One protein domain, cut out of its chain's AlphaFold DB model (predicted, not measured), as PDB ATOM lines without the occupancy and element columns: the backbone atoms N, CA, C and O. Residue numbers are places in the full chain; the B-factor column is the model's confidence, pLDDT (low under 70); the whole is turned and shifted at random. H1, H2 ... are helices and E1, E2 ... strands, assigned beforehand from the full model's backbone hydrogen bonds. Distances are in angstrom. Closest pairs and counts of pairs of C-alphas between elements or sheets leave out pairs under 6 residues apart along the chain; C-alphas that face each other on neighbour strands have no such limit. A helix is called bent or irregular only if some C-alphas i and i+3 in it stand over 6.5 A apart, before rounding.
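Overview. This is residues 49 to 206 of the 593 residues of an uncharacterized protein of Treponema sp. J25 (UniProt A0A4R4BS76). A small head, a twisted three-stranded sheet with H1 packed on it, continues into a long helical arm: the bent helix H3 runs away from the end of E3, and H4 folds back along its far part as a helical hairpin. H2 packs between H1 and the near arm of H3. The printed part has 158 residues, with three named strands and four named helices in the order E1 H1 H2 E2 E3 H3 H4; the sheet's order is E1 E3 E2, all antiparallel, and the class is mixed, helices and strands. It is only just loose, close to extended, with a radius of gyration of the C-alphas of 22.3 A, and flat, spanning 70 by 39 by 20 A.

Along the chain. E1, residues 49 to 58, begins with C-alpha 49 at (-14.717, 22.307, 34.482) and is 27.5 A long. H1, residues 61 to 80, 27.2 A, is neither bent nor irregular, but only just: C-alphas 77 and 80 are 6.1 A apart. H2, residues 85 to 98, 19.8 A, is only just irregular: C-alphas 90 and 93 are 6.6 A apart. E2, residues 100 to 110, and E3, residues 113 to 123, are 28.4 A and 31.8 A long. H3, residues 124 to 165, was assigned as one helix by its hydrogen bonds but is bent, with C-alphas 148 and 151 6.7 A apart; its arms are H3a, residues 124 to 148, 34.5 A, and H3b, residues 151 to 165, 20.8 A. H4, residues 169 to 190, 31.3 A, ends with C-alpha 190 at (3.354, 31.795, 12.535).

Arrangement. E1 and E3 are antiparallel, with N 54 and O 118 2.9 A apart, within hydrogen-bond range. The hairpin E2 and E3 has N 102 and O 119 at 2.8 A. E1, H1, H2 and E2 form a split strand-helix-strand unit, two strands running the same way with E3 between them, its crossover right-handed. H1 is on the sheet; the closest C-alphas of E1 and H1, Gly 54 and Ala 72, are 3.6 A apart. H2 only grazes the sheet, with residues 95 to 98. H2 touches H1, closest at C-alphas Arg 88 and Val 77, 6.1 A, and H3a, closest at Phe 87 and Tyr 135, 6.1 A. H3a has a kink of 27 degrees near residue 136. H3b and H4, a helical hairpin, touch at a shallow tilt of 23 degrees, opposite ways, closest at C-alphas Ala 160 and Ala 172, 4.6 A. Every O i to N i+4 pair is within hydrogen-bond range in H1 and H3b; H2 has 8 of 10, H3a 19 of 21 and H4 17 of 18.

Size, cuts and confidence. The C-alphas farthest apart, Ser 107 and Asn 166, are 69.9 A apart. The printed part has no cut, and the links between its named elements are tight. Residues 191 to 206 hold no named element. Mean pLDDT of the printed part is 86.6; residues 195 to 196 are under 70.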
ATOM      1  N   ARG A  49     -14.425  22.840  35.818       78.94
ATOM      2  CA  ARG A  49     -14.717  22.307  34.482       78.94
ATOM      3  C   ARG A  49     -15.270  23.394  33.554       78.94
ATOM      4  O   ARG A  49     -16.046  24.234  33.986       78.94
ATOM      5  N   TYR A  50     -14.858  23.364  32.291       85.06
ATOM      6  CA  TYR A  50     -15.454  24.117  31.190       85.06
ATOM      7  C   TYR A  50     -16.550  23.279  30.539       85.06
ATOM      8  O   TYR A  50     -16.308  22.116  30.212       85.06
ATOM      9  N   GLU A  51     -17.721  23.870  30.309       86.00
ATOM     10  CA  GLU A  51     -18.847  23.195  29.662       86.00
ATOM     11  C   GLU A  51     -19.336  23.965  28.441       86.00
ATOM     12  O   GLU A  51     -19.690  25.138  28.543       86.00
ATOM     13  N   ALA A  52     -19.437  23.304  27.288       89.12
ATOM     14  CA  ALA A  52     -20.012  23.911  26.090       89.12
ATOM     15  C   ALA A  52     -20.929  22.955  25.327       89.12
ATOM     16  O   ALA A  52     -20.840  21.729  25.431       89.12
ATOM     17  N   LEU A  53     -21.829  23.551  24.545       88.88
ATOM     18  CA  LEU A  53     -22.778  22.853  23.689       88.88
ATOM     19  C   LEU A  53     -22.317  22.944  22.238       88.88
ATOM     20  O   LEU A  53     -22.279  24.030  21.670       88.88
ATOM     21  N   GLY A  54     -22.028  21.798  21.633       88.06
ATOM     22  CA  GLY A  54     -21.702  21.695  20.218       88.06
ATOM     23  C   GLY A  54     -22.829  21.059  19.424       88.06
ATOM     24  O   GLY A  54     -23.526  20.154  19.895       88.06
ATOM     25  N   THR A  55     -22.998  21.528  18.192       89.50
ATOM     26  CA  THR A  55     -23.955  20.968  17.234       89.50
ATOM     27  C   THR A  55     -23.228  20.537  15.969       89.50
ATOM     28  O   THR A  55     -22.462  21.330  15.429       89.50
ATOM     29  N   GLY A  56     -23.473  19.320  15.486       87.75
ATOM     30  CA  GLY A  56     -22.817  18.741  14.304       87.75
ATOM     31  C   GLY A  56     -23.816  18.098  13.343       87.75
ATOM     32  O   GLY A  56     -24.936  17.752  13.744       87.75
ATOM     33  N   LYS A  57     -23.437  17.965  12.068       88.62
ATOM     34  CA  LYS A  57     -24.280  17.459  10.975       88.62
ATOM     35  C   LYS A  57     -23.543  16.405  10.145       88.62
ATOM     36  O   LYS A  57     -22.766  16.716   9.251       88.62
ATOM     37  N   GLY A  58     -23.905  15.141  10.328       86.00
ATOM     38  CA  GLY A  58     -23.268  14.010   9.646       86.00
ATOM     39  C   GLY A  58     -24.214  13.213   8.753       86.00
ATOM     40  O   GLY A  58     -25.426  13.183   8.966       86.00
ATOM     41  N   LYS A  59     -23.654  12.506   7.763       85.56
ATOM     42  CA  LYS A  59     -24.400  11.515   6.955       85.56
ATOM     43  C   LYS A  59     -24.838  10.307   7.789       85.56
ATOM     44  O   LYS A  59     -25.888   9.724   7.543       85.56
ATOM     45  N   THR A  60     -24.045   9.949   8.796       87.06
ATOM     46  CA  THR A  60     -24.371   8.926   9.796       87.06
ATOM     47  C   THR A  60     -24.528   9.574  11.168       87.06
ATOM     48  O   THR A  60     -24.016  10.670  11.412       87.06
ATOM     49  N   ARG A  61     -25.232   8.886  12.073       84.06
ATOM     50  CA  ARG A  61     -25.398   9.318  13.466       84.06
ATOM     51  C   ARG A  61     -24.047   9.557  14.142       84.06
ATOM     52  O   ARG A  61     -23.888  10.566  14.818       84.06
ATOM     53  N   ASP A  62     -23.086   8.666  13.920       86.62
ATOM     54  CA  ASP A  62     -21.777   8.733  14.570       86.62
ATOM     55  C   ASP A  62     -20.960   9.926  14.070       86.62
ATOM     56  O   ASP A  62     -20.461  10.692  14.885       86.62
ATOM     57  N   LEU A  63     -20.947  10.183  12.755       85.81
ATOM     58  CA  LEU A  63     -20.279  11.362  12.188       85.81
ATOM     59  C   LEU A  63     -20.900  12.675  12.690       85.81
ATOM     60  O   LEU A  63     -20.184  13.634  12.961       85.81
ATOM     61  N   ALA A  64     -22.228  12.722  12.851       86.12
ATOM     62  CA  ALA A  64     -22.914  13.902  13.381       86.12
ATOM     63  C   ALA A  64     -22.562  14.163  14.852       86.12
ATOM     64  O   ALA A  64     -22.460  15.314  15.272       86.12
ATOM     65  N   LEU A  65     -22.385  13.095  15.638       87.94
ATOM     66  CA  LEU A  65     -21.977  13.182  17.036       87.94
ATOM     67  C   LEU A  65     -20.488  13.509  17.183       87.94
ATOM     68  O   LEU A  65     -20.141  14.261  18.087       87.94
ATOM     69  N   GLU A  66     -19.616  12.994  16.317       87.69
ATOM     70  CA  GLU A  66     -18.190  13.348  16.291       87.69
ATOM     71  C   GLU A  66     -17.978  14.822  15.942       87.69
ATOM     72  O   GLU A  66     -17.271  15.526  16.658       87.69
ATOM     73  N   GLU A  67     -18.662  15.330  14.918       88.44
ATOM     74  CA  GLU A  67     -18.607  16.752  14.570       88.44
ATOM     75  C   GLU A  67     -19.209  17.630  15.679       88.44
ATOM     76  O   GLU A  67     -18.654  18.672  16.020       88.44
ATOM     77  N   ALA A  68     -20.299  17.187  16.322       87.69
ATOM     78  CA  ALA A  68     -20.879  17.897  17.462       87.69
ATOM     79  C   ALA A  68     -19.921  17.951  18.661       87.69
ATOM     80  O   ALA A  68     -19.866  18.973  19.344       87.69
ATOM     81  N   LYS A  69     -19.153  16.881  18.911       89.81
ATOM     82  CA  LYS A  69     -18.099  16.855  19.938       89.81
ATOM     83  C   LYS A  69     -16.981  17.839  19.609       89.81
ATOM     84  O   LYS A  69     -16.608  18.616  20.479       89.81
ATOM     85  N   ILE A  70     -16.482  17.837  18.373       90.19
ATOM     86  CA  ILE A  70     -15.423  18.757  17.931       90.19
ATOM     87  C   ILE A  70     -15.888  20.211  18.066       90.19
ATOM     88  O   ILE A  70     -15.193  21.005  18.690       90.19
ATOM     89  N   ASN A  71     -17.098  20.538  17.607       88.69
ATOM     90  CA  ASN A  71     -17.653  21.892  17.716       88.69
ATOM     91  C   ASN A  71     -17.865  22.324  19.178       88.69
ATOM     92  O   ASN A  71     -17.642  23.483  19.514       88.69
ATOM     93  N   ALA A  72     -18.254  21.401  20.069       87.44
ATOM     94  CA  ALA A  72     -18.350  21.692  21.502       87.44
ATOM     95  C   ALA A  72     -16.974  22.040  22.091       87.44
ATOM     96  O   ALA A  72     -16.849  22.983  22.866       87.44
ATOM     97  N   LEU A  73     -15.932  21.297  21.710       89.06
ATOM     98  CA  LEU A  73     -14.561  21.557  22.150       89.06
ATOM     99  C   LEU A  73     -13.996  22.856  21.558       89.06
ATOM    100  O   LEU A  73     -13.291  23.578  22.258       89.06
ATOM    101  N   GLU A  74     -14.318  23.194  20.309       88.75
ATOM    102  CA  GLU A  74     -13.941  24.476  19.695       88.75
ATOM    103  C   GLU A  74     -14.561  25.673  20.418       88.75
ATOM    104  O   GLU A  74     -13.875  26.669  20.651       88.75
ATOM    105  N   GLU A  75     -15.824  25.556  20.830       87.62
ATOM    106  CA  GLU A  75     -16.506  26.577  21.627       87.62
ATOM    107  C   GLU A  75     -15.791  26.793  22.974       87.62
ATOM    108  O   GLU A  75     -15.561  27.932  23.393       87.62
ATOM    109  N   ILE A  76     -15.339  25.709  23.621       86.00
ATOM    110  CA  ILE A  76     -14.501  25.796  24.829       86.00
ATOM    111  C   ILE A  76     -13.190  26.527  24.518       86.00
ATOM    112  O   ILE A  76     -12.807  27.434  25.256       86.00
ATOM    113  N   VAL A  77     -12.503  26.184  23.426       86.31
ATOM    114  CA  VAL A  77     -11.196  26.765  23.079       86.31
ATOM    115  C   VAL A  77     -11.283  28.258  22.759       86.31
ATOM    116  O   VAL A  77     -10.541  29.054  23.342       86.31
ATOM    117  N   TYR A  78     -12.167  28.661  21.847       86.00
ATOM    118  CA  TYR A  78     -12.188  30.027  21.325       86.00
ATOM    119  C   TYR A  78     -13.013  30.993  22.178       86.00
ATOM    120  O   TYR A  78     -12.618  32.151  22.332       86.00
ATOM    121  N   HIS A  79     -14.128  30.545  22.764       83.44
ATOM    122  CA  HIS A  79     -15.044  31.436  23.481       83.44
ATOM    123  C   HIS A  79     -14.812  31.442  24.994       83.44
ATOM    124  O   HIS A  79     -14.819  32.519  25.601       83.44
ATOM    125  N   GLN A  80     -14.546  30.280  25.598       84.00
ATOM    126  CA  GLN A  80     -14.340  30.178  27.050       84.00
ATOM    127  C   GLN A  80     -12.870  30.365  27.438       84.00
ATOM    128  O   GLN A  80     -12.543  31.262  28.214       84.00
ATOM    129  N   ALA A  81     -11.967  29.578  26.850       80.81
ATOM    130  CA  ALA A  81     -10.533  29.630  27.127       80.81
ATOM    131  C   ALA A  81      -9.804  30.749  26.358       80.81
ATOM    132  O   ALA A  81      -8.692  31.127  26.741       80.81
ATOM    133  N   ARG A  82     -10.432  31.298  25.302       83.25
ATOM    134  CA  ARG A  82      -9.907  32.369  24.432       83.25
ATOM    135  C   ARG A  82      -8.487  32.090  23.931       83.25
ATOM    136  O   ARG A  82      -7.611  32.952  24.016       83.25
ATOM    137  N   LYS A  83      -8.249  30.867  23.460       85.50
ATOM    138  CA  LYS A  83      -6.952  30.425  22.933       85.50
ATOM    139  C   LYS A  83      -6.939  30.418  21.405       85.50
ATOM    140  O   LYS A  83      -7.975  30.571  20.762       85.50
ATOM    141  N   ASP A  84      -5.746  30.312  20.835       84.94
ATOM    142  CA  ASP A  84      -5.523  30.433  19.397       84.94
ATOM    143  C   ASP A  84      -5.705  29.093  18.644       84.94
ATOM    144  O   ASP A  84      -5.915  28.043  19.262       84.94
ATOM    145  N   PRO A  85      -5.676  29.099  17.296       85.62
ATOM    146  CA  PRO A  85      -5.837  27.881  16.501       85.62
ATOM    147  C   PRO A  85      -4.785  26.802  16.766       85.62
ATOM    148  O   PRO A  85      -5.107  25.620  16.701       85.62
ATOM    149  N   LEU A  86      -3.550  27.177  17.109       86.50
ATOM    150  CA  LEU A  86      -2.533  26.197  17.481       86.50
ATOM    151  C   LEU A  86      -2.908  25.468  18.781       86.50
ATOM    152  O   LEU A  86      -2.739  24.252  18.876       86.50
ATOM    153  N   PHE A  87      -3.454  26.181  19.770       87.69
ATOM    154  CA  PHE A  87      -3.964  25.550  20.985       87.69
ATOM    155  C   PHE A  87      -5.132  24.613  20.686       87.69
ATOM    156  O   PHE A  87      -5.156  23.509  21.221       87.69
ATOM    157  N   ARG A  88      -6.068  25.007  19.808       87.44
ATOM    158  CA  ARG A  88      -7.172  24.136  19.356       87.44
ATOM    159  C   ARG A  88      -6.645  22.792  18.860       87.44
ATOM    160  O   ARG A  88      -7.122  21.752  19.309       87.44
ATOM    161  N   ASP A  89      -5.676  22.817  17.951       86.25
ATOM    162  CA  ASP A  89      -5.182  21.610  17.284       86.25
ATOM    163  C   ASP A  89      -4.457  20.661  18.256       86.25
ATOM    164  O   ASP A  89      -4.504  19.445  18.077       86.25
ATOM    165  N   LEU A  90      -3.848  21.204  19.316       86.25
ATOM    166  CA  LEU A  90      -3.247  20.436  20.413       86.25
ATOM    167  C   LEU A  90      -4.247  20.038  21.507       86.25
ATOM    168  O   LEU A  90      -3.945  19.171  22.314       86.25
ATOM    169  N   PHE A  91      -5.394  20.708  21.604       87.75
ATOM    170  CA  PHE A  91      -6.369  20.487  22.670       87.75
ATOM    171  C   PHE A  91      -7.428  19.457  22.284       87.75
ATOM    172  O   PHE A  91      -7.806  18.636  23.114       87.75
ATOM    173  N   ILE A  92      -7.920  19.488  21.041       87.62
ATOM    174  CA  ILE A  92      -9.010  18.610  20.592       87.62
ATOM    175  C   ILE A  92      -8.677  17.117  20.770       87.62
ATOM    176  O   ILE A  92      -9.519  16.411  21.328       87.62
ATOM    177  N   PRO A  93      -7.508  16.593  20.345       87.75
ATOM    178  CA  PRO A  93      -7.225  15.160  20.463       87.75
ATOM    179  C   PRO A  93      -7.160  14.696  21.927       87.75
ATOM    180  O   PRO A  93      -7.682  13.637  22.274       87.75
ATOM    181  N   GLU A  94      -6.579  15.515  22.797       84.50
ATOM    182  CA  GLU A  94      -6.433  15.274  24.228       84.50
ATOM    183  C   GLU A  94      -7.781  15.370  24.953       84.50
ATOM    184  O   GLU A  94      -8.119  14.506  25.767       84.50
ATOM    185  N   ALA A  95      -8.599  16.365  24.611       84.50
ATOM    186  CA  ALA A  95      -9.932  16.543  25.174       84.50
ATOM    187  C   ALA A  95     -10.923  15.470  24.696       84.50
ATOM    188  O   ALA A  95     -11.814  15.092  25.448       84.50
ATOM    189  N   LEU A  96     -10.759  14.914  23.491       86.31
ATOM    190  CA  LEU A  96     -11.553  13.764  23.035       86.31
ATOM    191  C   LEU A  96     -11.265  12.488  23.840       86.31
ATOM    192  O   LEU A  96     -12.150  11.642  23.960       86.31
ATOM    193  N   GLN A  97     -10.058  12.345  24.395       83.81
ATOM    194  CA  GLN A  97      -9.674  11.192  25.216       83.81
ATOM    195  C   GLN A  97     -10.063  11.347  26.689       83.81
ATOM    196  O   GLN A  97     -10.379  10.352  27.338       83.81
ATOM    197  N   GLN A  98     -10.007  12.571  27.222       81.38
ATOM    198  CA  GLN A  98     -10.145  12.841  28.660       81.38
ATOM    199  C   GLN A  98     -11.426  13.599  29.040       81.38
ATOM    200  O   GLN A  98     -11.740  13.703  30.223       81.38
ATOM    201  N   GLY A  99     -12.158  14.143  28.067       80.81
ATOM    202  CA  GLY A  99     -13.386  14.904  28.286       80.81
ATOM    203  C   GLY A  99     -14.610  14.026  28.546       80.81
ATOM    204  O   GLY A  99     -14.743  12.918  28.022       80.81
ATOM    205  N   GLU A 100     -15.548  14.554  29.328       83.94
ATOM    206  CA  GLU A 100     -16.857  13.948  29.552       83.94
ATOM    207  C   GLU A 100     -17.844  14.473  28.499       83.94
ATOM    208  O   GLU A 100     -18.095  15.675  28.395       83.94
ATOM    209  N   PHE A 101     -18.422  13.572  27.700       88.12
ATOM    210  CA  PHE A 101     -19.357  13.935  26.632       88.12
ATOM    211  C   PHE A 101     -20.752  13.388  26.918       88.12
ATOM    212  O   PHE A 101     -20.967  12.175  26.929       88.12
ATOM    213  N   GLN A 102     -21.724  14.285  27.068       87.56
ATOM    214  CA  GLN A 102     -23.131  13.935  27.211       87.56
ATOM    215  C   GLN A 102     -23.875  14.209  25.905       87.56
ATOM    216  O   GLN A 102     -23.981  15.350  25.450       87.56
ATOM    217  N   VAL A 103     -24.423  13.159  25.293       86.31
ATOM    218  CA  VAL A 103     -25.315  13.311  24.138       86.31
ATOM    219  C   VAL A 103     -26.652  13.850  24.636       86.31
ATOM    220  O   VAL A 103     -27.354  13.169  25.380       86.31
ATOM    221  N   ILE A 104     -26.997  15.069  24.229       85.44
ATOM    222  CA  ILE A 104     -28.274  15.703  24.581       85.44
ATOM    223  C   ILE A 104     -29.340  15.316  23.567       85.44
ATOM    224  O   ILE A 104     -30.465  14.987  23.929       85.44
ATOM    225  N   GLU A 105     -28.983  15.357  22.286       82.94
ATOM    226  CA  GLU A 105     -29.916  15.099  21.201       82.94
ATOM    227  C   GLU A 105     -29.186  14.405  20.050       82.94
ATOM    228  O   GLU A 105     -28.092  14.808  19.659       82.94
ATOM    229  N   ALA A 106     -29.792  13.360  19.498       82.38
ATOM    230  CA  ALA A 106     -29.357  12.754  18.247       82.38
ATOM    231  C   ALA A 106     -30.611  12.463  17.423       82.38
ATOM    232  O   ALA A 106     -31.293  11.466  17.663       82.38
ATOM    233  N   SER A 107     -30.940  13.361  16.497       83.75
ATOM    234  CA  SER A 107     -32.161  13.286  15.698       83.75
ATOM    235  C   SER A 107     -31.834  13.219  14.208       83.75
ATOM    236  O   SER A 107     -30.945  13.902  13.693       83.75
ATOM    237  N   GLN A 108     -32.538  12.337  13.500       80.81
ATOM    238  CA  GLN A 108     -32.425  12.232  12.053       80.81
ATOM    239  C   GLN A 108     -33.275  13.339  11.425       80.81
ATOM    240  O   GLN A 108     -34.500  13.309  11.517       80.81
ATOM    241  N   GLN A 109     -32.628  14.332  10.813       74.69
ATOM    242  CA  GLN A 109     -33.327  15.489  10.250       74.69
ATOM    243  C   GLN A 109     -34.001  15.142   8.912       74.69
ATOM    244  O   GLN A 109     -35.066  15.673   8.627       74.69
ATOM    245  N   ASN A 110     -33.400  14.235   8.124       74.38
ATOM    246  CA  ASN A 110     -33.892  13.701   6.842       74.38
ATOM    247  C   ASN A 110     -33.344  12.271   6.619       74.38
ATOM    248  O   ASN A 110     -32.408  11.865   7.307       74.38
ATOM    249  N   LYS A 111     -33.841  11.512   5.619       72.56
ATOM    250  CA  LYS A 111     -33.341  10.145   5.302       72.56
ATOM    251  C   LYS A 111     -31.813  10.055   5.099       72.56
ATOM    252  O   LYS A 111     -31.262   8.975   5.268       72.56
ATOM    253  N   GLU A 112     -31.141  11.169   4.808       77.12
ATOM    254  CA  GLU A 112     -29.710  11.230   4.470       77.12
ATOM    255  C   GLU A 112     -28.829  12.001   5.478       77.12
ATOM    256  O   GLU A 112     -27.618  12.085   5.274       77.12
ATOM    257  N   SER A 113     -29.386  12.578   6.555       85.50
ATOM    258  CA  SER A 113     -28.604  13.427   7.474       85.50
ATOM    259  C   SER A 113     -29.075  13.384   8.928       85.50
ATOM    260  O   SER A 113     -30.273  13.469   9.218       85.50
ATOM    261  N   TRP A 114     -28.109  13.356   9.840       87.31
ATOM    262  CA  TRP A 114     -28.280  13.379  11.287       87.31
ATOM    263  C   TRP A 114     -27.797  14.705  11.871       87.31
ATOM    264  O   TRP A 114     -26.772  15.231  11.443       87.31
ATOM    265  N   ILE A 115     -28.516  15.220  12.870       88.25
ATOM    266  CA  ILE A 115     -28.034  16.286  13.751       88.25
ATOM    267  C   ILE A 115     -27.689  15.667  15.103       88.25
ATOM    268  O   ILE A 115     -28.514  14.987  15.717       88.25
ATOM    269  N   GLY A 116     -26.475  15.941  15.574       87.38
ATOM    270  CA  GLY A 116     -26.041  15.657  16.937       87.38
ATOM    271  C   GLY A 116     -25.939  16.944  17.751       87.38
ATOM    272  O   GLY A 116     -25.420  17.947  17.259       87.38
ATOM    273  N   LYS A 117     -26.402  16.915  19.001       89.25
ATOM    274  CA  LYS A 117     -26.085  17.913  20.027       89.25
ATOM    275  C   LYS A 117     -25.397  17.228  21.193       89.25
ATOM    276  O   LYS A 117     -25.960  16.316  21.807       89.25
ATOM    277  N   VAL A 118     -24.193  17.684  21.505       89.75
ATOM    278  CA  VAL A 118     -23.363  17.122  22.569       89.75
ATOM    279  C   VAL A 118     -22.959  18.243  23.515       89.75
ATOM    280  O   VAL A 118     -22.537  19.310  23.073       89.75
ATOM    281  N   ARG A 119     -23.091  17.995  24.818       89.25
ATOM    282  CA  ARG A 119     -22.435  18.797  25.848       89.25
ATOM    283  C   ARG A 119     -21.089  18.167  26.152       89.25
ATOM    284  O   ARG A 119     -21.040  16.988  26.503       89.25
ATOM    285  N   ALA A 120     -20.025  18.936  25.987       88.31
ATOM    286  CA  ALA A 120     -18.692  18.553  26.423       88.31
ATOM    287  C   ALA A 120     -18.404  19.233  27.761       88.31
ATOM    288  O   ALA A 120     -18.679  20.423  27.904       88.31
ATOM    289  N   SER A 121     -17.862  18.475  28.709       87.44
ATOM    290  CA  SER A 121     -17.358  18.949  29.995       87.44
ATOM    291  C   SER A 121     -15.893  18.538  30.113       87.44
ATOM    292  O   SER A 121     -15.556  17.358  29.984       87.44
ATOM    293  N   VAL A 122     -15.002  19.512  30.289       87.25
ATOM    294  CA  VAL A 122     -13.550  19.292  30.347       87.25
ATOM    295  C   VAL A 122     -12.979  19.979  31.575       87.25
ATOM    296  O   VAL A 122     -13.274  21.143  31.826       87.25
ATOM    297  N   GLU A 123     -12.132  19.291  32.339       85.31
ATOM    298  CA  GLU A 123     -11.501  19.887  33.517       85.31
ATOM    299  C   GLU A 123     -10.599  21.070  33.149       85.31
ATOM    300  O   GLU A 123      -9.790  21.021  32.222       85.31
ATOM    301  N   ARG A 124     -10.705  22.153  33.917       82.81
ATOM    302  CA  ARG A 124      -9.894  23.359  33.730       82.81
ATOM    303  C   ARG A 124      -8.406  23.086  33.953       82.81
ATOM    304  O   ARG A 124      -7.574  23.655  33.254       82.81
ATOM    305  N   SER A 125      -8.083  22.168  34.865       81.25
ATOM    306  CA  SER A 125      -6.723  21.672  35.105       81.25
ATOM    307  C   SER A 125      -6.081  21.088  33.842       81.25
ATOM    308  O   SER A 125      -4.886  21.282  33.638       81.25
ATOM    309  N   LEU A 126      -6.859  20.431  32.970       83.25
ATOM    310  CA  LEU A 126      -6.378  19.901  31.695       83.25
ATOM    311  C   LEU A 126      -6.033  21.029  30.717       83.25
ATOM    312  O   LEU A 126      -4.963  21.005  30.111       83.25
ATOM    313  N   VAL A 127      -6.905  22.034  30.599       83.31
ATOM    314  CA  VAL A 127      -6.665  23.220  29.758       83.31
ATOM    315  C   VAL A 127      -5.405  23.955  30.217       83.31
ATOM    316  O   VAL A 127      -4.537  24.254  29.398       83.31
ATOM    317  N   ASP A 128      -5.268  24.192  31.524       83.19
ATOM    318  CA  ASP A 128      -4.128  24.910  32.099       83.19
ATOM    319  C   ASP A 128      -2.823  24.100  31.979       83.19
ATOM    320  O   ASP A 128      -1.786  24.649  31.596       83.19
ATOM    321  N   ALA A 129      -2.860  22.782  32.219       82.81
ATOM    322  CA  ALA A 129      -1.697  21.905  32.067       82.81
ATOM    323  C   ALA A 129      -1.232  21.796  30.607       82.81
ATOM    324  O   ALA A 129      -0.029  21.831  30.330       82.81
ATOM    325  N   LEU A 130      -2.166  21.695  29.658       85.31
ATOM    326  CA  LEU A 130      -1.854  21.629  28.230       85.31
ATOM    327  C   LEU A 130      -1.307  22.966  27.718       85.31
ATOM    328  O   LEU A 130      -0.363  22.973  26.924       85.31
ATOM    329  N   TYR A 131      -1.835  24.080  28.230       84.69
ATOM    330  CA  TYR A 131      -1.379  25.431  27.903       84.69
ATOM    331  C   TYR A 131       0.046  25.702  28.411       84.69
ATOM    332  O   TYR A 131       0.909  26.131  27.646       84.69
ATOM    333  N   VAL A 132       0.333  25.391  29.680       82.44
ATOM    334  CA  VAL A 132       1.661  25.604  30.290       82.44
ATOM    335  C   VAL A 132       2.700  24.577  29.817       82.44
ATOM    336  O   VAL A 132       3.885  24.899  29.769       82.44
ATOM    337  N   GLY A 133       2.286  23.362  29.451       83.44
ATOM    338  CA  GLY A 133       3.185  22.285  29.029       83.44
ATOM    339  C   GLY A 133       3.389  22.205  27.512       83.44
ATOM    340  O   GLY A 133       4.379  22.696  26.965       83.44
ATOM    341  N   ARG A 134       2.466  21.522  26.818       83.81
ATOM    342  CA  ARG A 134       2.611  21.198  25.386       83.81
ATOM    343  C   ARG A 134       2.511  22.433  24.499       83.81
ATOM    344  O   ARG A 134       3.367  22.635  23.650       83.81
ATOM    345  N   TYR A 135       1.524  23.293  24.724       87.25
ATOM    346  CA  TYR A 135       1.340  24.487  23.905       87.25
ATOM    347  C   TYR A 135       2.522  25.456  24.028       87.25
ATOM    348  O   TYR A 135       3.100  25.838  23.013       87.25
ATOM    349  N   ALA A 136       2.943  25.783  25.253       84.88
ATOM    350  CA  ALA A 136       4.102  26.642  25.495       84.88
ATOM    351  C   ALA A 136       5.366  26.137  24.779       84.88
ATOM    352  O   ALA A 136       6.061  26.910  24.123       84.88
ATOM    353  N   THR A 137       5.648  24.832  24.864       85.06
ATOM    354  CA  THR A 137       6.819  24.232  24.205       85.06
ATOM    355  C   THR A 137       6.696  24.245  22.679       85.06
ATOM    356  O   THR A 137       7.661  24.590  21.999       85.06
ATOM    357  N   THR A 138       5.519  23.956  22.115       86.31
ATOM    358  CA  THR A 138       5.279  24.038  20.665       86.31
ATOM    359  C   THR A 138       5.387  25.470  20.138       86.31
ATOM    360  O   THR A 138       6.027  25.683  19.111       86.31
ATOM    361  N   VAL A 139       4.825  26.459  20.841       86.62
ATOM    362  CA  VAL A 139       4.918  27.877  20.461       86.62
ATOM    363  C   VAL A 139       6.369  28.342  20.464       86.62
ATOM    364  O   VAL A 139       6.815  28.913  19.473       86.62
ATOM    365  N   VAL A 140       7.126  28.061  21.528       86.19
ATOM    366  CA  VAL A 140       8.547  28.442  21.608       86.19
ATOM    367  C   VAL A 140       9.350  27.791  20.478       86.19
ATOM    368  O   VAL A 140      10.082  28.490  19.786       86.19
ATOM    369  N   ASN A 141       9.139  26.500  20.199       87.50
ATOM    370  CA  ASN A 141       9.820  25.807  19.100       87.50
ATOM    371  C   ASN A 141       9.497  26.407  17.721       87.50
ATOM    372  O   ASN A 141      10.387  26.530  16.881       87.50
ATOM    373  N   LEU A 142       8.240  26.788  17.468       88.06
ATOM    374  CA  LEU A 142       7.836  27.426  16.209       88.06
ATOM    375  C   LEU A 142       8.398  28.849  16.075       88.06
ATOM    376  O   LEU A 142       8.796  29.247  14.981       88.06
ATOM    377  N   LEU A 143       8.461  29.603  17.175       88.12
ATOM    378  CA  LEU A 143       9.085  30.927  17.209       88.12
ATOM    379  C   LEU A 143      10.599  30.838  16.973       88.12
ATOM    380  O   LEU A 143      11.140  31.621  16.195       88.12
ATOM    381  N   ASP A 144      11.272  29.853  17.566       88.12
ATOM    382  CA  ASP A 144      12.703  29.609  17.363       88.12
ATOM    383  C   ASP A 144      13.002  29.131  15.933       88.12
ATOM    384  O   ASP A 144      13.964  29.578  15.304       88.12
ATOM    385  N   ALA A 145      12.143  28.283  15.360       87.75
ATOM    386  CA  ALA A 145      12.228  27.882  13.955       87.75
ATOM    387  C   ALA A 145      12.049  29.078  12.999       87.75
ATOM    388  O   ALA A 145      12.758  29.204  12.001       87.75
ATOM    389  N   ALA A 146      11.134  29.997  13.315       87.75
ATOM    390  CA  ALA A 146      10.963  31.218  12.538       87.75
ATOM    391  C   ALA A 146      12.184  32.143  12.642       87.75
ATOM    392  O   ALA A 146      12.628  32.686  11.631       87.75
ATOM    393  N   GLU A 147      12.760  32.307  13.834       89.00
ATOM    394  CA  GLU A 147      13.947  33.146  14.023       89.00
ATOM    395  C   GLU A 147      15.206  32.567  13.383       89.00
ATOM    396  O   GLU A 147      15.993  33.315  12.804       89.00
ATOM    397  N   THR A 148      15.378  31.247  13.402       90.19
ATOM    398  CA  THR A 148      16.485  30.582  12.696       90.19
ATOM    399  C   THR A 148      16.375  30.702  11.177       90.19
ATOM    400  O   THR A 148      17.397  30.710  10.496       90.19
ATOM    401  N   ALA A 149      15.167  30.873  10.631       89.56
ATOM    402  CA  ALA A 149      14.959  31.092   9.201       89.56
ATOM    403  C   ALA A 149      15.261  32.533   8.737       89.56
ATOM    404  O   ALA A 149      15.504  32.738   7.544       89.56
ATOM    405  N   ILE A 150      15.260  33.529   9.637       91.38
ATOM    406  CA  ILE A 150      15.459  34.951   9.287       91.38
ATOM    407  C   ILE A 150      16.816  35.216   8.611       91.38
ATOM    408  O   ILE A 150      16.801  35.814   7.534       91.38
ATOM    409  N   PRO A 151      17.971  34.771   9.151       92.69
ATOM    410  CA  PRO A 151      19.272  35.024   8.525       92.69
ATOM    411  C   PRO A 151      19.366  34.481   7.097       92.69
ATOM    412  O   PRO A 151      19.944  35.120   6.219       92.69
ATOM    413  N   ASP A 152      18.753  33.325   6.835       92.12
ATOM    414  CA  ASP A 152      18.711  32.751   5.494       92.12
ATOM    415  C   ASP A 152      17.846  33.581   4.539       92.12
ATOM    416  O   ASP A 152      18.193  33.739   3.370       92.12
ATOM    417  N   ILE A 153      16.717  34.112   5.017       93.44
ATOM    418  CA  ILE A 153      15.850  35.001   4.232       93.44
ATOM    419  C   ILE A 153      16.588  36.305   3.911       93.44
ATOM    420  O   ILE A 153      16.584  36.740   2.762       93.44
ATOM    421  N   GLU A 154      17.266  36.908   4.888       93.38
ATOM    422  CA  GLU A 154      18.076  38.118   4.694       93.38
ATOM    423  C   GLU A 154      19.228  37.878   3.715       93.38
ATOM    424  O   GLU A 154      19.491  38.700   2.832       93.38
ATOM    425  N   LYS A 155      19.875  36.712   3.807       95.19
ATOM    426  CA  LYS A 155      20.891  36.287   2.848       95.19
ATOM    427  C   LYS A 155      20.312  36.192   1.436       95.19
ATOM    428  O   LYS A 155      20.866  36.806   0.531       95.19
ATOM    429  N   LEU A 156      19.177  35.518   1.246       94.56
ATOM    430  CA  LEU A 156      18.529  35.424  -0.068       94.56
ATOM    431  C   LEU A 156      18.119  36.804  -0.608       94.56
ATOM    432  O   LEU A 156      18.348  37.094  -1.779       94.56
ATOM    433  N   LEU A 157      17.565  37.687   0.226       94.38
ATOM    434  CA  LEU A 157      17.190  39.043  -0.195       94.38
ATOM    435  C   LEU A 157      18.409  39.896  -0.578       94.38
ATOM    436  O   LEU A 157      18.357  40.624  -1.571       94.38
ATOM    437  N   SER A 158      19.509  39.798   0.172       95.31
ATOM    438  CA  SER A 158      20.750  40.520  -0.136       95.31
ATOM    439  C   SER A 158      21.452  39.979  -1.388       95.31
ATOM    440  O   SER A 158      21.926  40.762  -2.213       95.31
ATOM    441  N   GLU A 159      21.459  38.660  -1.590       95.00
ATOM    442  CA  GLU A 159      21.949  38.026  -2.817       95.00
ATOM    443  C   GLU A 159      21.099  38.424  -4.029       95.00
ATOM    444  O   GLU A 159      21.652  38.787  -5.068       95.00
ATOM    445  N   ALA A 160      19.770  38.452  -3.887       93.06
ATOM    446  CA  ALA A 160      18.862  38.910  -4.937       93.06
ATOM    447  C   ALA A 160      19.120  40.377  -5.317       93.06
ATOM    448  O   ALA A 160      19.249  40.688  -6.501       93.06
ATOM    449  N   ALA A 161      19.295  41.260  -4.328       91.62
ATOM    450  CA  ALA A 161      19.636  42.664  -4.557       91.62
ATOM    451  C   ALA A 161      21.001  42.827  -5.252       91.62
ATOM    452  O   ALA A 161      21.172  43.684  -6.121       91.62
ATOM    453  N   ARG A 162      21.977  41.973  -4.920       94.56
ATOM    454  CA  ARG A 162      23.279  41.945  -5.597       94.56
ATOM    455  C   ARG A 162      23.150  41.494  -7.053       94.56
ATOM    456  O   ARG A 162      23.784  42.092  -7.921       94.56
ATOM    457  N   PHE A 163      22.342  40.473  -7.341       93.50
ATOM    458  CA  PHE A 163      22.064  40.059  -8.720       93.50
ATOM    459  C   PHE A 163      21.324  41.146  -9.512       93.50
ATOM    460  O   PHE A 163      21.690  41.384 -10.664       93.50
ATOM    461  N   GLU A 164      20.362  41.848  -8.899       91.12
ATOM    462  CA  GLU A 164      19.666  43.000  -9.500       91.12
ATOM    463  C   GLU A 164      20.668  44.115  -9.846       91.12
ATOM    464  O   GLU A 164      20.717  44.561 -10.991       91.12
ATOM    465  N   SER A 165      21.547  44.494  -8.908       90.44
ATOM    466  CA  SER A 165      22.578  45.521  -9.134       90.44
ATOM    467  C   SER A 165      23.608  45.135 -10.199       90.44
ATOM    468  O   SER A 165      24.156  46.016 -10.859       90.44
ATOM    469  N   ASN A 166      23.891  43.843 -10.361       90.50
ATOM    470  CA  ASN A 166      24.810  43.332 -11.381       90.50
ATOM    471  C   ASN A 166      24.129  43.107 -12.745       90.50
ATOM    472  O   ASN A 166      24.783  42.644 -13.677       90.50
ATOM    473  N   GLY A 167      22.828  43.391 -12.874       84.38
ATOM    474  CA  GLY A 167      22.077  43.237 -14.122       84.38
ATOM    475  C   GLY A 167      21.729  41.791 -14.495       84.38
ATOM    476  O   GLY A 167      21.336  41.531 -15.631       84.38
ATOM    477  N   VAL A 168      21.844  40.834 -13.568       90.56
ATOM    478  CA  VAL A 168      21.538  39.414 -13.817       90.56
ATOM    479  C   VAL A 168      20.072  39.131 -13.467       90.56
ATOM    480  O   VAL A 168      19.757  38.559 -12.422       90.56
ATOM    481  N   ILE A 169      19.161  39.551 -14.354       87.81
ATOM    482  CA  ILE A 169      17.703  39.587 -14.117       87.81
ATOM    483  C   ILE A 169      17.126  38.211 -13.741       87.81
ATOM    484  O   ILE A 169      16.401  38.101 -12.753       87.81
ATOM    485  N   ALA A 170      17.475  37.153 -14.481       87.44
ATOM    486  CA  ALA A 170      16.929  35.810 -14.254       87.44
ATOM    487  C   ALA A 170      17.343  35.219 -12.892       87.44
ATOM    488  O   ALA A 170      16.526  34.621 -12.186       87.44
ATOM    489  N   SER A 171      18.606  35.417 -12.498       91.00
ATOM    490  CA  SER A 171      19.101  34.991 -11.186       91.00
ATOM    491  C   SER A 171      18.452  35.802 -10.067       91.00
ATOM    492  O   SER A 171      17.995  35.211  -9.096       91.00
ATOM    493  N   ALA A 172      18.312  37.120 -10.234       91.88
ATOM    494  CA  ALA A 172      17.647  37.980  -9.257       91.88
ATOM    495  C   ALA A 172      16.175  37.581  -9.023       91.88
ATOM    496  O   ALA A 172      15.757  37.453  -7.873       91.88
ATOM    497  N   GLU A 173      15.392  37.315 -10.081       92.00
ATOM    498  CA  GLU A 173      13.982  36.904  -9.940       92.00
ATOM    499  C   GLU A 173      13.862  35.541  -9.249       92.00
ATOM    500  O   GLU A 173      12.996  35.350  -8.389       92.00
ATOM    501  N   THR A 174      14.758  34.608  -9.582       93.56
ATOM    502  CA  THR A 174      14.801  33.281  -8.956       93.56
ATOM    503  C   THR A 174      15.082  33.402  -7.460       93.56
ATOM    504  O   THR A 174      14.349  32.830  -6.652       93.56
ATOM    505  N   THR A 175      16.087  34.189  -7.070       93.44
ATOM    506  CA  THR A 175      16.464  34.364  -5.662       93.44
ATOM    507  C   THR A 175      15.394  35.126  -4.870       93.44
ATOM    508  O   THR A 175      15.060  34.711  -3.759       93.44
ATOM    509  N   TYR A 176      14.757  36.161  -5.440       95.56
ATOM    510  CA  TYR A 176      13.597  36.809  -4.806       95.56
ATOM    511  C   TYR A 176      12.412  35.849  -4.633       95.56
ATOM    512  O   TYR A 176      11.737  35.876  -3.603       95.56
ATOM    513  N   SER A 177      12.166  34.971  -5.608       94.19
ATOM    514  CA  SER A 177      11.099  33.967  -5.525       94.19
ATOM    515  C   SER A 177      11.393  32.906  -4.462       94.19
ATOM    516  O   SER A 177      10.493  32.521  -3.721       94.19
ATOM    517  N   GLN A 178      12.652  32.475  -4.330       94.56
ATOM    518  CA  GLN A 178      13.092  31.572  -3.261       94.56
ATOM    519  C   GLN A 178      12.931  32.207  -1.876       94.56
ATOM    520  O   GLN A 178      12.379  31.567  -0.978       94.56
ATOM    521  N   ALA A 179      13.341  33.473  -1.712       93.75
ATOM    522  CA  ALA A 179      13.130  34.227  -0.476       93.75
ATOM    523  C   ALA A 179      11.639  34.283  -0.125       93.75
ATOM    524  O   ALA A 179      11.250  33.964   0.996       93.75
ATOM    525  N   ARG A 180      10.790  34.601  -1.108       94.44
ATOM    526  CA  ARG A 180       9.338  34.674  -0.939       94.44
ATOM    527  C   ARG A 180       8.713  33.345  -0.527       94.44
ATOM    528  O   ARG A 180       7.925  33.327   0.413       94.44
ATOM    529  N   SER A 181       9.064  32.241  -1.184       94.19
ATOM    530  CA  SER A 181       8.560  30.910  -0.819       94.19
ATOM    531  C   SER A 181       8.930  30.546   0.619       94.19
ATOM    532  O   SER A 181       8.074  30.088   1.373       94.19
ATOM    533  N   LYS A 182      10.174  30.831   1.029       92.81
ATOM    534  CA  LYS A 182      10.643  30.595   2.400       92.81
ATOM    535  C   LYS A 182       9.921  31.489   3.416       92.81
ATOM    536  O   LYS A 182       9.520  31.016   4.471       92.81
ATOM    537  N   ILE A 183       9.671  32.758   3.082       93.00
ATOM    538  CA  ILE A 183       8.880  33.678   3.915       93.00
ATOM    539  C   ILE A 183       7.435  33.183   4.078       93.00
ATOM    540  O   ILE A 183       6.914  33.174   5.190       93.00
ATOM    541  N   GLN A 184       6.786  32.751   2.993       92.38
ATOM    542  CA  GLN A 184       5.409  32.247   3.024       92.38
ATOM    543  C   GLN A 184       5.278  30.963   3.841       92.38
ATOM    544  O   GLN A 184       4.299  30.797   4.568       92.38
ATOM    545  N   GLU A 185       6.268  30.076   3.758       90.81
ATOM    546  CA  GLU A 185       6.334  28.879   4.589       90.81
ATOM    547  C   GLU A 185       6.379  29.237   6.082       90.81
ATOM    548  O   GLU A 185       5.562  28.733   6.853       90.81
ATOM    549  N   VAL A 186       7.256  30.162   6.485       90.00
ATOM    550  CA  VAL A 186       7.370  30.600   7.888       90.00
ATOM    551  C   VAL A 186       6.108  31.340   8.352       90.00
ATOM    552  O   VAL A 186       5.605  31.088   9.448       90.00
ATOM    553  N   LEU A 187       5.538  32.208   7.509       89.56
ATOM    554  CA  LEU A 187       4.286  32.915   7.801       89.56
ATOM    555  C   LEU A 187       3.097  31.963   7.981       89.56
ATOM    556  O   LEU A 187       2.217  32.260   8.788       89.56
ATOM    557  N   ARG A 188       3.062  30.823   7.278       87.44
ATOM    558  CA  ARG A 188       1.988  29.827   7.415       87.44
ATOM    559  C   ARG A 188       1.921  29.256   8.830       87.44
ATOM    560  O   ARG A 188       0.829  29.142   9.374       87.44
ATOM    561  N   TYR A 189       3.069  28.924   9.419       83.00
ATOM    562  CA  TYR A 189       3.123  28.386  10.781       83.00
ATOM    563  C   TYR A 189       2.937  29.485  11.831       83.00
ATOM    564  O   TYR A 189       2.183  29.310  12.784       83.00
ATOM    565  N   LEU A 190       3.540  30.661  11.626       84.25
ATOM    566  CA  LEU A 190       3.354  31.795  12.535       84.25
ATOM    567  C   LEU A 190       1.917  32.320  12.546       84.25
ATOM    568  O   LEU A 190       1.482  32.829  13.573       84.25
ATOM    569  N   GLY A 191       1.174  32.216  11.441       81.31
ATOM    570  CA  GLY A 191      -0.218  32.668  11.348       81.31
ATOM    571  C   GLY A 191      -1.186  31.902  12.256       81.31
ATOM    572  O   GLY A 191      -2.265  32.409  12.559       81.31
ATOM    573  N   GLN A 192      -0.798  30.709  12.718       80.94
ATOM    574  CA  GLN A 192      -1.570  29.906  13.671       80.94
ATOM    575  C   GLN A 192      -1.383  30.362  15.126       80.94
ATOM    576  O   GLN A 192      -2.190  29.992  15.977       80.94
ATOM    577  N   ILE A 193      -0.359  31.182  15.399       82.81
ATOM    578  CA  ILE A 193      -0.040  31.707  16.726       82.81
ATOM    579  C   ILE A 193      -0.609  33.122  16.839       82.81
ATOM    580  O   ILE A 193      -0.141  34.052  16.176       82.81
ATOM    581  N   GLN A 194      -1.623  33.293  17.685       74.31
ATOM    582  CA  GLN A 194      -2.213  34.609  17.980       74.31
ATOM    583  C   GLN A 194      -1.891  35.084  19.399       74.31
ATOM    584  O   GLN A 194      -2.094  36.256  19.722       74.31
ATOM    585  N   ASP A 195      -1.354  34.195  20.235       68.50
ATOM    586  CA  ASP A 195      -0.979  34.515  21.601       68.50
ATOM    587  C   ASP A 195       0.307  35.362  21.655       68.50
ATOM    588  O   ASP A 195       1.362  34.995  21.134       68.50
ATOM    589  N   ALA A 196       0.216  36.526  22.299       63.25
ATOM    590  CA  ALA A 196       1.315  37.475  22.465       63.25
ATOM    591  C   ALA A 196       2.100  37.272  23.776       63.25
ATOM    592  O   ALA A 196       2.935  38.119  24.124       63.25
ATOM    593  N   TYR A 197       1.801  36.221  24.544       75.19
ATOM    594  CA  TYR A 197       2.405  35.986  25.856       75.19
ATOM    595  C   TYR A 197       3.783  35.309  25.787       75.19
ATOM    596  O   TYR A 197       4.649  35.602  26.611       75.19
ATOM    597  N   TYR A 198       4.014  34.453  24.788       79.25
ATOM    598  CA  TYR A 198       5.260  33.701  24.638       79.25
ATOM    599  C   TYR A 198       6.301  34.441  23.790       79.25
ATOM    600  O   TYR A 198       5.974  35.208  22.881       79.25
ATOM    601  N   PHE A 199       7.570  34.187  24.102       82.62
ATOM    602  CA  PHE A 199       8.734  34.754  23.428       82.62
ATOM    603  C   PHE A 199       9.580  33.631  22.831       82.62
ATOM    604  O   PHE A 199       9.642  32.543  23.406       82.62
ATOM    605  N   SER A 200      10.268  33.909  21.724       83.31
ATOM    606  CA  SER A 200      11.365  33.052  21.264       83.31
ATOM    607  C   SER A 200      12.471  32.960  22.322       83.31
ATOM    608  O   SER A 200      12.704  33.894  23.100       83.31
ATOM    609  N   SER A 201      13.181  31.838  22.348       81.12
ATOM    610  CA  SER A 201      14.344  31.644  23.214       81.12
ATOM    611  C   SER A 201      15.600  32.337  22.671       81.12
ATOM    612  O   SER A 201      16.509  32.645  23.443       81.12
ATOM    613  N   ILE A 202      15.632  32.636  21.366       81.50
ATOM    614  CA  ILE A 202      16.807  33.168  20.666       81.50
ATOM    615  C   ILE A 202      16.899  34.701  20.801       81.50
ATOM    616  O   ILE A 202      17.849  35.202  21.403       81.50
ATOM    617  N   GLN A 203      15.937  35.468  20.273       79.75
ATOM    618  CA  GLN A 203      15.944  36.944  20.318       79.75
ATOM    619  C   GLN A 203      14.807  37.563  21.135       79.75
ATOM    620  O   GLN A 203      14.691  38.789  21.189       79.75
ATOM    621  N   LYS A 204      13.991  36.743  21.803       84.06
ATOM    622  CA  LYS A 204      12.852  37.174  22.623       84.06
ATOM    623  C   LYS A 204      11.837  38.029  21.858       84.06
ATOM    624  O   LYS A 204      11.280  38.968  22.426       84.06
ATOM    625  N   ARG A 205      11.582  37.724  20.581       83.94
ATOM    626  CA  ARG A 205      10.516  38.369  19.799       83.94
ATOM    627  C   ARG A 205       9.218  37.594  19.927       83.94
ATOM    628  O   ARG A 205       9.208  36.378  20.134       83.94
ATOM    629  N   LYS A 206       8.110  38.315  19.795       86.12
ATOM    630  CA  LYS A 206       6.763  37.731  19.826       86.12
ATOM    631  C   LYS A 206       6.295  37.358  18.419       86.12
ATOM    632  O   LYS A 206       6.696  37.987  17.439       86.12
TER     633      LYS A 206